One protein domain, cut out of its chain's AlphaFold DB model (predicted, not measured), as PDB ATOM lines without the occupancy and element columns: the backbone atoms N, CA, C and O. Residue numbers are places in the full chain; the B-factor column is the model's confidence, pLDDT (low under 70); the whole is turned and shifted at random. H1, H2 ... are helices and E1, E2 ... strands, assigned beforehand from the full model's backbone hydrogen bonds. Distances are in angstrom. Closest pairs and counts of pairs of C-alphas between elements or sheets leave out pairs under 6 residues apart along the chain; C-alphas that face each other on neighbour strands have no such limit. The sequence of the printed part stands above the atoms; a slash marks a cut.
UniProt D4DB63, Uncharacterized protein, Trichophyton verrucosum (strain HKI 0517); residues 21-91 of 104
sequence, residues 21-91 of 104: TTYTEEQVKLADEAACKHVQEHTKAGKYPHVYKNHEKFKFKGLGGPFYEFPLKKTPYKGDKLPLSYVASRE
ATOM      1  N   THR A  21     -53.811  12.299  -3.675       91.88
ATOM      2  CA  THR A  21     -53.504  13.491  -4.473       91.88
ATOM      3  C   THR A  21     -53.212  13.105  -5.916       91.88
ATOM      4  O   THR A  21     -52.363  12.258  -6.174       91.88
ATOM      5  N   THR A  22     -53.892  13.752  -6.860       93.25
ATOM      6  CA  THR A  22     -53.571  13.674  -8.290       93.25
ATOM      7  C   THR A  22     -52.787  14.917  -8.695       93.25
ATOM      8  O   THR A  22     -53.192  16.035  -8.358       93.25
ATOM      9  N   TYR A  23     -51.686  14.710  -9.410       92.06
ATOM     10  CA  TYR A  23     -50.835  15.747  -9.977       92.06
ATOM     11  C   TYR A  23     -50.941  15.735 -11.495       92.06
ATOM     12  O   TYR A  23     -50.925  14.663 -12.106       92.06
ATOM     13  N   THR A  24     -51.048  16.916 -12.098       93.69
ATOM     14  CA  THR A  24     -51.066  17.049 -13.560       93.69
ATOM     15  C   THR A  24     -49.676  16.815 -14.147       93.69
ATOM     16  O   THR A  24     -48.667  16.864 -13.436       93.69
ATOM     17  N   GLU A  25     -49.624  16.580 -15.456       90.81
ATOM     18  CA  GLU A  25     -48.371  16.480 -16.209       90.81
ATOM     19  C   GLU A  25     -47.472  17.700 -15.966       90.81
ATOM     20  O   GLU A  25     -46.282  17.568 -15.668       90.81
ATOM     21  N   GLU A  26     -48.052  18.897 -16.020       90.44
ATOM     22  CA  GLU A  26     -47.339  20.160 -15.855       90.44
ATOM     23  C   GLU A  26     -46.744  20.285 -14.456       90.44
ATOM     24  O   GLU A  26     -45.614  20.741 -14.310       90.44
ATOM     25  N   GLN A  27     -47.461  19.846 -13.420       93.44
ATOM     26  CA  GLN A  27     -46.965  19.896 -12.042       93.44
ATOM     27  C   GLN A  27     -45.759  18.972 -11.844       93.44
ATOM     28  O   GLN A  27     -44.776  19.367 -11.215       93.44
ATOM     29  N   VAL A  28     -45.807  17.766 -12.417       92.19
ATOM     30  CA  VAL A  28     -44.682  16.819 -12.382       92.19
ATOM     31  C   VAL A  28     -43.494  17.378 -13.162       92.19
ATOM     32  O   VAL A  28     -42.366  17.360 -12.668       92.19
ATOM     33  N   LYS A  29     -43.745  17.927 -14.354       90.56
ATOM     34  CA  LYS A  29     -42.717  18.521 -15.210       90.56
ATOM     35  C   LYS A  29     -42.042  19.726 -14.555       90.56
ATOM     36  O   LYS A  29     -40.818  19.798 -14.561       90.56
ATOM     37  N   LEU A  30     -42.808  20.634 -13.953       91.94
ATOM     38  CA  LEU A  30     -42.267  21.800 -13.249       91.94
ATOM     39  C   LEU A  30     -41.407  21.389 -12.047       91.94
ATOM     40  O   LEU A  30     -40.375  22.010 -11.799       91.94
ATOM     41  N   ALA A  31     -41.794  20.337 -11.320       93.31
ATOM     42  CA  ALA A  31     -40.983  19.801 -10.229       93.31
ATOM     43  C   ALA A  31     -39.665  19.180 -10.737       93.31
ATOM     44  O   ALA A  31     -38.611  19.466 -10.170       93.31
ATOM     45  N   ASP A  32     -39.703  18.395 -11.822       92.25
ATOM     46  CA  ASP A  32     -38.507  17.812 -12.463       92.25
ATOM     47  C   ASP A  32     -37.557  18.894 -13.005       92.25
ATOM     48  O   ASP A  32     -36.341  18.829 -12.815       92.25
ATOM     49  N   GLU A  33     -38.102  19.938 -13.633       92.38
ATOM     50  CA  GLU A  33     -37.330  21.082 -14.125       92.38
ATOM     51  C   GLU A  33     -36.694  21.882 -12.979       92.38
ATOM     52  O   GLU A  33     -35.512  22.224 -13.062       92.38
ATOM     53  N   ALA A  34     -37.429  22.130 -11.890       93.62
ATOM     54  CA  ALA A  34     -36.898  22.807 -10.707       93.62
ATOM     55  C   ALA A  34     -35.781  21.992 -10.038       93.62
ATOM     56  O   ALA A  34     -34.728  22.541  -9.709       93.62
ATOM     57  N   ALA A  35     -35.970  20.679  -9.895       94.19
ATOM     58  CA  ALA A  35     -34.947  19.779  -9.379       94.19
ATOM     59  C   ALA A  35     -33.681  19.825 -10.242       94.19
ATOM     60  O   ALA A  35     -32.585  20.035  -9.724       94.19
ATOM     61  N   CYS A  36     -33.833  19.693 -11.565       92.75
ATOM     62  CA  CYS A  36     -32.719  19.752 -12.508       92.75
ATOM     63  C   CYS A  36     -31.973  21.091 -12.424       92.75
ATOM     64  O   CYS A  36     -30.743  21.095 -12.431       92.75
ATOM     65  N   LYS A  37     -32.697  22.212 -12.316       93.69
ATOM     66  CA  LYS A  37     -32.106  23.547 -12.165       93.69
ATOM     67  C   LYS A  37     -31.255  23.637 -10.898       93.69
ATOM     68  O   LYS A  37     -30.091  24.009 -10.976       93.69
ATOM     69  N   HIS A  38     -31.802  23.237  -9.755       95.06
ATOM     70  CA  HIS A  38     -31.083  23.282  -8.482       95.06
ATOM     71  C   HIS A  38     -29.856  22.360  -8.451       95.06
ATOM     72  O   HIS A  38     -28.816  22.762  -7.932       95.06
ATOM     73  N   VAL A  39     -29.935  21.165  -9.054       94.31
ATOM     74  CA  VAL A  39     -28.767  20.277  -9.217       94.31
ATOM     75  C   VAL A  39     -27.678  20.959 -10.050       94.31
ATOM     76  O   VAL A  39     -26.526  20.980  -9.627       94.31
ATOM     77  N   GLN A  40     -28.038  21.539 -11.201       92.56
ATOM     78  CA  GLN A  40     -27.086  22.179 -12.121       92.56
ATOM     79  C   GLN A  40     -26.452  23.449 -11.550       92.56
ATOM     80  O   GLN A  40     -25.292  23.738 -11.826       92.56
ATOM     81  N   GLU A  41     -27.213  24.221 -10.780       94.88
ATOM     82  CA  GLU A  41     -26.755  25.475 -10.178       94.88
ATOM     83  C   GLU A  41     -26.102  25.267  -8.805       94.88
ATOM     84  O   GLU A  41     -25.654  26.232  -8.194       94.88
ATOM     85  N   HIS A  42     -26.059  24.030  -8.298       93.94
ATOM     86  CA  HIS A  42     -25.618  23.712  -6.937       93.94
ATOM     87  C   HIS A  42     -26.359  24.519  -5.849       93.94
ATOM     88  O   HIS A  42     -25.800  24.833  -4.797       93.94
ATOM     89  N   THR A  43     -27.636  24.837  -6.080       95.81
ATOM     90  CA  THR A  43     -28.500  25.575  -5.144       95.81
ATOM     91  C   THR A  43     -29.569  24.668  -4.533       95.81
ATOM     92  O   THR A  43     -29.711  23.502  -4.905       95.81
ATOM     93  N   LYS A  44     -30.332  25.187  -3.562       94.75
ATOM     94  CA  LYS A  44     -31.426  24.457  -2.911       94.75
ATOM     95  C   LYS A  44     -32.670  25.317  -2.733       94.75
ATOM     96  O   LYS A  44     -32.569  26.505  -2.438       94.75
ATOM     97  N   ALA A  45     -33.836  24.684  -2.827       93.50
ATOM     98  CA  ALA A  45     -35.084  25.204  -2.281       93.50
ATOM     99  C   ALA A  45     -35.311  24.539  -0.917       93.50
ATOM    100  O   ALA A  45     -35.580  23.337  -0.833       93.50
ATOM    101  N   GLY A  46     -35.141  25.294   0.169       92.44
ATOM    102  CA  GLY A  46     -35.070  24.708   1.508       92.44
ATOM    103  C   GLY A  46     -33.914  23.705   1.602       92.44
ATOM    104  O   GLY A  46     -32.754  24.075   1.444       92.44
ATOM    105  N   LYS A  47     -34.222  22.423   1.842       93.12
ATOM    106  CA  LYS A  47     -33.211  21.350   1.935       93.12
ATOM    107  C   LYS A  47     -33.009  20.552   0.636       93.12
ATOM    108  O   LYS A  47     -32.006  19.850   0.531       93.12
ATOM    109  N   TYR A  48     -33.890  20.719  -0.350       94.69
ATOM    110  CA  TYR A  48     -33.930  19.935  -1.588       94.69
ATOM    111  C   TYR A  48     -33.190  20.610  -2.745       94.69
ATOM    112  O   TYR A  48     -33.133  21.840  -2.777       94.69
ATOM    113  N   PRO A  49     -32.694  19.846  -3.736       94.81
ATOM    114  CA  PRO A  49     -32.850  18.394  -3.935       94.81
ATOM    115  C   PRO A  49     -31.944  17.528  -3.044       94.81
ATOM    116  O   PRO A  49     -30.923  17.997  -2.538       94.81
ATOM    117  N   HIS A  50     -32.296  16.248  -2.885       93.75
ATOM    118  CA  HIS A  50     -31.428  15.230  -2.266       93.75
ATOM    119  C   HIS A  50     -31.108  14.111  -3.252       93.75
ATOM    120  O   HIS A  50     -31.869  13.883  -4.183       93.75
ATOM    121  N   VAL A  51     -30.019  13.372  -3.030       94.50
ATOM    122  CA  VAL A  51     -29.727  12.157  -3.805       94.50
ATOM    123  C   VAL A  51     -30.733  11.066  -3.442       94.50
ATOM    124  O   VAL A  51     -30.836  10.672  -2.281       94.50
ATOM    125  N   TYR A  52     -31.431  10.539  -4.446       94.06
ATOM    126  CA  TYR A  52     -32.342   9.414  -4.297       94.06
ATOM    127  C   TYR A  52     -31.577   8.091  -4.429       94.06
ATOM    128  O   TYR A  52     -31.041   7.767  -5.492       94.06
ATOM    129  N   LYS A  53     -31.516   7.319  -3.337       92.81
ATOM    130  CA  LYS A  53     -30.727   6.075  -3.249       92.81
ATOM    131  C   LYS A  53     -31.423   4.837  -3.824       92.81
ATOM    132  O   LYS A  53     -30.757   3.826  -4.020       92.81
ATOM    133  N   ASN A  54     -32.726   4.912  -4.112       91.69
ATOM    134  CA  ASN A  54     -33.514   3.821  -4.697       91.69
ATOM    135  C   ASN A  54     -33.389   2.479  -3.942       91.69
ATOM    136  O   ASN A  54     -33.159   1.432  -4.552       91.69
ATOM    137  N   HIS A  55     -33.529   2.497  -2.612       92.19
ATOM    138  CA  HIS A  55     -33.502   1.277  -1.788       92.19
ATOM    139  C   HIS A  55     -34.660   0.321  -2.125       92.19
ATOM    140  O   HIS A  55     -34.548  -0.891  -1.942       92.19
ATOM    141  N   GLU A  56     -35.734   0.868  -2.688       90.19
ATOM    142  CA  GLU A  56     -36.935   0.194  -3.175       90.19
ATOM    143  C   GLU A  56     -36.711  -0.558  -4.497       90.19
ATOM    144  O   GLU A  56     -37.541  -1.374  -4.893       90.19
ATOM    145  N   LYS A  57     -35.574  -0.323  -5.171       90.38
ATOM    146  CA  LYS A  57     -35.171  -0.984  -6.425       90.38
ATOM    147  C   LYS A  57     -36.132  -0.726  -7.596       90.38
ATOM    148  O   LYS A  57     -36.335  -1.597  -8.447       90.38
ATOM    149  N   PHE A  58     -36.684   0.483  -7.699       88.88
ATOM    150  CA  PHE A  58     -37.479   0.879  -8.861       88.88
ATOM    151  C   PHE A  58     -36.650   0.855 -10.149       88.88
ATOM    152  O   PHE A  58     -35.480   1.250 -10.179       88.88
ATOM    153  N   LYS A  59     -37.284   0.416 -11.241       88.56
ATOM    154  CA  LYS A  59     -36.686   0.402 -12.581       88.56
ATOM    155  C   LYS A  59     -37.036   1.685 -13.330       88.56
ATOM    156  O   LYS A  59     -38.151   1.847 -13.819       88.56
ATOM    157  N   PHE A  60     -36.056   2.562 -13.518       85.44
ATOM    158  CA  PHE A  60     -36.227   3.820 -14.252       85.44
ATOM    159  C   PHE A  60     -36.037   3.662 -15.766       85.44
ATOM    160  O   PHE A  60     -35.182   4.325 -16.337       85.44
ATOM    161  N   LYS A  61     -36.789   2.772 -16.432       86.25
ATOM    162  CA  LYS A  61     -36.779   2.582 -17.909       86.25
ATOM    163  C   LYS A  61     -35.373   2.599 -18.564       86.25
ATOM    164  O   LYS A  61     -35.192   3.169 -19.634       86.25
ATOM    165  N   GLY A  62     -34.367   2.010 -17.911       81.06
ATOM    166  CA  GLY A  62     -32.981   1.961 -18.411       81.06
ATOM    167  C   GLY A  62     -32.171   3.260 -18.273       81.06
ATOM    168  O   GLY A  62     -31.072   3.358 -18.812       81.06
ATOM    169  N   LEU A  63     -32.679   4.271 -17.567       82.75
ATOM    170  CA  LEU A  63     -31.953   5.507 -17.285       82.75
ATOM    171  C   LEU A  63     -30.910   5.272 -16.180       82.75
ATOM    172  O   LEU A  63     -31.231   4.744 -15.117       82.75
ATOM    173  N   GLY A  64     -29.668   5.697 -16.428       80.88
ATOM    174  CA  GLY A  64     -28.602   5.722 -15.423       80.88
ATOM    175  C   GLY A  64     -28.725   6.922 -14.478       80.88
ATOM    176  O   GLY A  64     -29.132   8.005 -14.908       80.88
ATOM    177  N   GLY A  65     -28.375   6.708 -13.205       82.62
ATOM    178  CA  GLY A  65     -28.312   7.748 -12.175       82.62
ATOM    179  C   GLY A  65     -27.053   8.634 -12.260       82.62
ATOM    180  O   GLY A  65     -26.286   8.516 -13.220       82.62
ATOM    181  N   PRO A  66     -26.815   9.507 -11.262       90.31
ATOM    182  CA  PRO A  66     -27.593   9.649 -10.029       90.31
ATOM    183  C   PRO A  66     -28.995  10.230 -10.268       90.31
ATOM    184  O   PRO A  66     -29.217  11.004 -11.201       90.31
ATOM    185  N   PHE A  67     -29.937   9.839  -9.409       92.94
ATOM    186  CA  PHE A  67     -31.265  10.440  -9.330       92.94
ATOM    187  C   PHE A  67     -31.343  11.337  -8.101       92.94
ATOM    188  O   PHE A  67     -30.663  11.105  -7.100       92.94
ATOM    189  N   TYR A  68     -32.195  12.345  -8.178       94.50
ATOM    190  CA  TYR A  68     -32.417  13.332  -7.147       94.50
ATOM    191  C   TYR A  68     -33.900  13.415  -6.827       94.50
ATOM    192  O   TYR A  68     -34.718  13.566  -7.727       94.50
ATOM    193  N   GLU A  69     -34.257  13.341  -5.556       94.06
ATOM    194  CA  GLU A  69     -35.628  13.571  -5.120       94.06
ATOM    195  C   GLU A  69     -35.906  15.068  -4.945       94.06
ATOM    196  O   GLU A  69     -35.075  15.830  -4.431       94.06
ATOM    197  N   PHE A  70     -37.097  15.486  -5.365       95.19
ATOM    198  CA  PHE A  70     -37.593  16.843  -5.169       95.19
ATOM    199  C   PHE A  70     -39.096  16.845  -4.855       95.19
ATOM    200  O   PHE A  70     -39.840  16.048  -5.429       95.19
ATOM    201  N   PRO A  71     -39.560  17.723  -3.952       95.44
ATOM    202  CA  PRO A  71     -40.966  17.945  -3.646       95.44
ATOM    203  C   PRO A  71     -41.920  18.034  -4.837       95.44
ATOM    204  O   PRO A  71     -41.762  18.888  -5.708       95.44
ATOM    205  N   LEU A  72     -42.984  17.230  -4.798       92.62
ATOM    206  CA  LEU A  72     -44.117  17.319  -5.715       92.62
ATOM    207  C   LEU A  72     -45.321  17.967  -5.019       92.62
ATOM    208  O   LEU A  72     -45.921  17.416  -4.090       92.62
ATOM    209  N   LYS A  73     -45.688  19.163  -5.482       90.94
ATOM    210  CA  LYS A  73     -46.799  19.968  -4.958       90.94
ATOM    211  C   LYS A  73     -47.680  20.453  -6.108       90.94
ATOM    212  O   LYS A  73     -47.252  20.503  -7.256       90.94
ATOM    213  N   LYS A  74     -48.930  20.816  -5.792       89.31
ATOM    214  CA  LYS A  74     -49.854  21.412  -6.775       89.31
ATOM    215  C   LYS A  74     -49.406  22.807  -7.234       89.31
ATOM    216  O   LYS A  74     -49.835  23.282  -8.280       89.31
ATOM    217  N   THR A  75     -48.550  23.442  -6.444       88.31
ATOM    218  CA  THR A  75     -47.885  24.715  -6.716       88.31
ATOM    219  C   THR A  75     -46.367  24.525  -6.634       88.31
ATOM    220  O   THR A  75     -45.920  23.564  -6.005       88.31
ATOM    221  N   PRO A  76     -45.549  25.409  -7.232       87.62
ATOM    222  CA  PRO A  76     -44.093  25.298  -7.149       87.62
ATOM    223  C   PRO A  76     -43.587  25.278  -5.698       87.62
ATOM    224  O   PRO A  76     -43.996  26.110  -4.884       87.62
ATOM    225  N   TYR A  77     -42.686  24.347  -5.375       91.56
ATOM    226  CA  TYR A  77     -42.073  24.260  -4.049       91.56
ATOM    227  C   TYR A  77     -41.066  25.393  -3.827       91.56
ATOM    228  O   TYR A  77     -40.237  25.668  -4.692       91.56
ATOM    229  N   LYS A  78     -41.122  26.031  -2.652       90.62
ATOM    230  CA  LYS A  78     -40.288  27.198  -2.306       90.62
ATOM    231  C   LYS A  78     -39.481  27.014  -1.015       90.62
ATOM    232  O   LYS A  78     -39.007  27.992  -0.453       90.62
ATOM    233  N   GLY A  79     -39.325  25.779  -0.534       86.81
ATOM    234  CA  GLY A  79     -38.621  25.513   0.727       86.81
ATOM    235  C   GLY A  79     -39.514  25.535   1.970       86.81
ATOM    236  O   GLY A  79     -39.005  25.626   3.082       86.81
ATOM    237  N   ASP A  80     -40.834  25.459   1.796       82.75
ATOM    238  CA  ASP A  80     -41.807  25.414   2.886       82.75
ATOM    239  C   ASP A  80     -41.964  23.987   3.467       82.75
ATOM    240  O   ASP A  80     -41.127  23.108   3.224       82.75
ATOM    241  N   LYS A  81     -43.014  23.754   4.275       81.44
ATOM    242  CA  LYS A  81     -43.252  22.496   5.015       81.44
ATOM    243  C   LYS A  81     -43.074  21.249   4.132       81.44
ATOM    244  O   LYS A  81     -43.481  21.253   2.966       81.44
ATOM    245  N   LEU A  82     -42.502  20.190   4.725       73.75
ATOM    246  CA  LEU A  82     -42.199  18.924   4.048       73.75
ATOM    247  C   LEU A  82     -43.414  18.388   3.261       73.75
ATOM    248  O   LEU A  82     -44.516  18.326   3.815       73.75
ATOM    249  N   PRO A  83     -43.233  17.995   1.990       74.31
ATOM    250  CA  PRO A  83     -44.301  17.445   1.167       74.31
ATOM    251  C   PRO A  83     -44.436  15.932   1.349       74.31
ATOM    252  O   PRO A  83     -43.485  15.238   1.677       74.31
ATOM    253  N   LEU A  84     -45.633  15.412   1.073       81.06
ATOM    254  CA  LEU A  84     -45.938  13.976   1.129       81.06
ATOM    255  C   LEU A  84     -45.598  13.224  -0.169       81.06
ATOM    256  O   LEU A  84     -45.832  12.024  -0.271       81.06
ATOM    257  N   SER A  85     -45.130  13.916  -1.206       86.94
ATOM    258  CA  SER A  85     -44.886  13.331  -2.526       86.94
ATOM    259  C   SER A  85     -43.644  13.945  -3.153       86.94
ATOM    260  O   SER A  85     -43.363  15.128  -2.950       86.94
ATOM    261  N   TYR A  86     -42.917  13.133  -3.920       86.00
ATOM    262  CA  TYR A  86     -41.619  13.476  -4.489       86.00
ATOM    263  C   TYR A  86     -41.500  12.970  -5.926       86.00
ATOM    264  O   TYR A  86     -42.070  11.938  -6.279       86.00
ATOM    265  N   VAL A  87     -40.726  13.684  -6.740       85.81
ATOM    266  CA  VAL A  87     -40.275  13.244  -8.065       85.81
ATOM    267  C   VAL A  87     -38.806  12.845  -7.980       85.81
ATOM    268  O   VAL A  87     -37.995  13.608  -7.459       85.81
ATOM    269  N   ALA A  88     -38.459  11.680  -8.535       85.50
ATOM    270  CA  ALA A  88     -37.077  11.281  -8.787       85.50
ATOM    271  C   ALA A  88     -36.621  11.848 -10.143       85.50
ATOM    272  O   ALA A  88     -36.916  11.301 -11.206       85.50
ATOM    273  N   SER A  89     -35.921  12.973 -10.086       84.06
ATOM    274  CA  SER A  89     -35.384  13.713 -11.225       84.06
ATOM    275  C   SER A  89     -33.956  13.276 -11.523       84.06
ATOM    276  O   SER A  89     -33.242  12.781 -10.656       84.06
ATOM    277  N   ARG A  90     -33.493  13.485 -12.748       82.75
ATOM    278  CA  ARG A  90     -32.085  13.271 -13.115       82.75
ATOM    279  C   ARG A  90     -31.524  14.542 -13.701       82.75
ATOM    280  O   ARG A  90     -32.251  15.316 -14.322       82.75
ATOM    281  N   GLU A  91     -30.214  14.705 -13.613       76.38
ATOM    282  CA  GLU A  91     -29.567  15.754 -14.379       76.38
ATOM    283  C   GLU A  91     -29.730  15.449 -15.880       76.38
ATOM    284  O   GLU A  91     -29.243  14.440 -16.414       76.38
TER     285      GLU A  91
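Overview. This is residues 21 to 91 of the 104 residues of an uncharacterized protein of Trichophyton verrucosum (strain HKI 0517) (UniProt D4DB63). A long helix, H1, crosses slantwise over one face of a small three-stranded sheet built on the hairpin E3 and E4, with short E2 meeting E3 only at a point. Two long loops, residues 53 to 66 and 72 to 85, lie at opposite ends of E3, and short E1 lies beyond the first end of H1. The printed part has 71 residues with one named helix and four named strands, in the order E1 H1 E2 E3 E4; the sheet runs E2 E3 E4, with E3 and E4 antiparallel. The class is mixed, helices and strands, with 33 residues in named elements, under half of those printed. The whole is compact and rounded, with a radius of gyration of the C-alphas of 11.7 A and spans of 30 by 29 by 20 A.

Arrangement. Look first at E3, residues 67 to 71, and E4, residues 86 to 90, an antiparallel hairpin at 145 degrees, where N 68 and O 89 are 2.7 A apart and N 87 and O 70 are 2.8 A apart, within hydrogen-bond range. E2, residues 50 to 52, meets E3 only at a point, where C-alphas 51 and 68 face each other at 4.4 A. H1, residues 25 to 41, is on the sheet at a height over the sheet of 7.6 A, over E3 and E4, slantwise to the strands at 52 degrees to E3 on the local plane. Its closest C-alphas to E4 are those of Asp 32 and Ser 89, 5.3 A apart. In H1 every O i to N i+4 pair is within hydrogen-bond range. E1, residues 21 to 23, pairs with no named strand, is apart from E2, E3 and E4, and meets H1 only through their link.

Along the chain. Find C-alpha 67 at (-31.265, 10.440, -9.330); from there E3 runs 13.5 A to C-alpha 71, and E4 runs 12.9 A from C-alpha 86 to C-alpha 90 at (-32.085, 13.271, -13.115). H1 runs 24.2 A from C-alpha 25 at (-48.371, 16.480, -16.209) to C-alpha 41. E2 and E1 measure 6.2 A and 6.5 A.

Size, cuts and confidence. The C-alphas farthest apart, those of Gly 62 and Asp 80, are 32.9 A apart. The links E2 to E3 and E3 to E4 are long, 14 residues each. The printed part has no cut; its mean pLDDT is 89.8, and no printed residue is under 70.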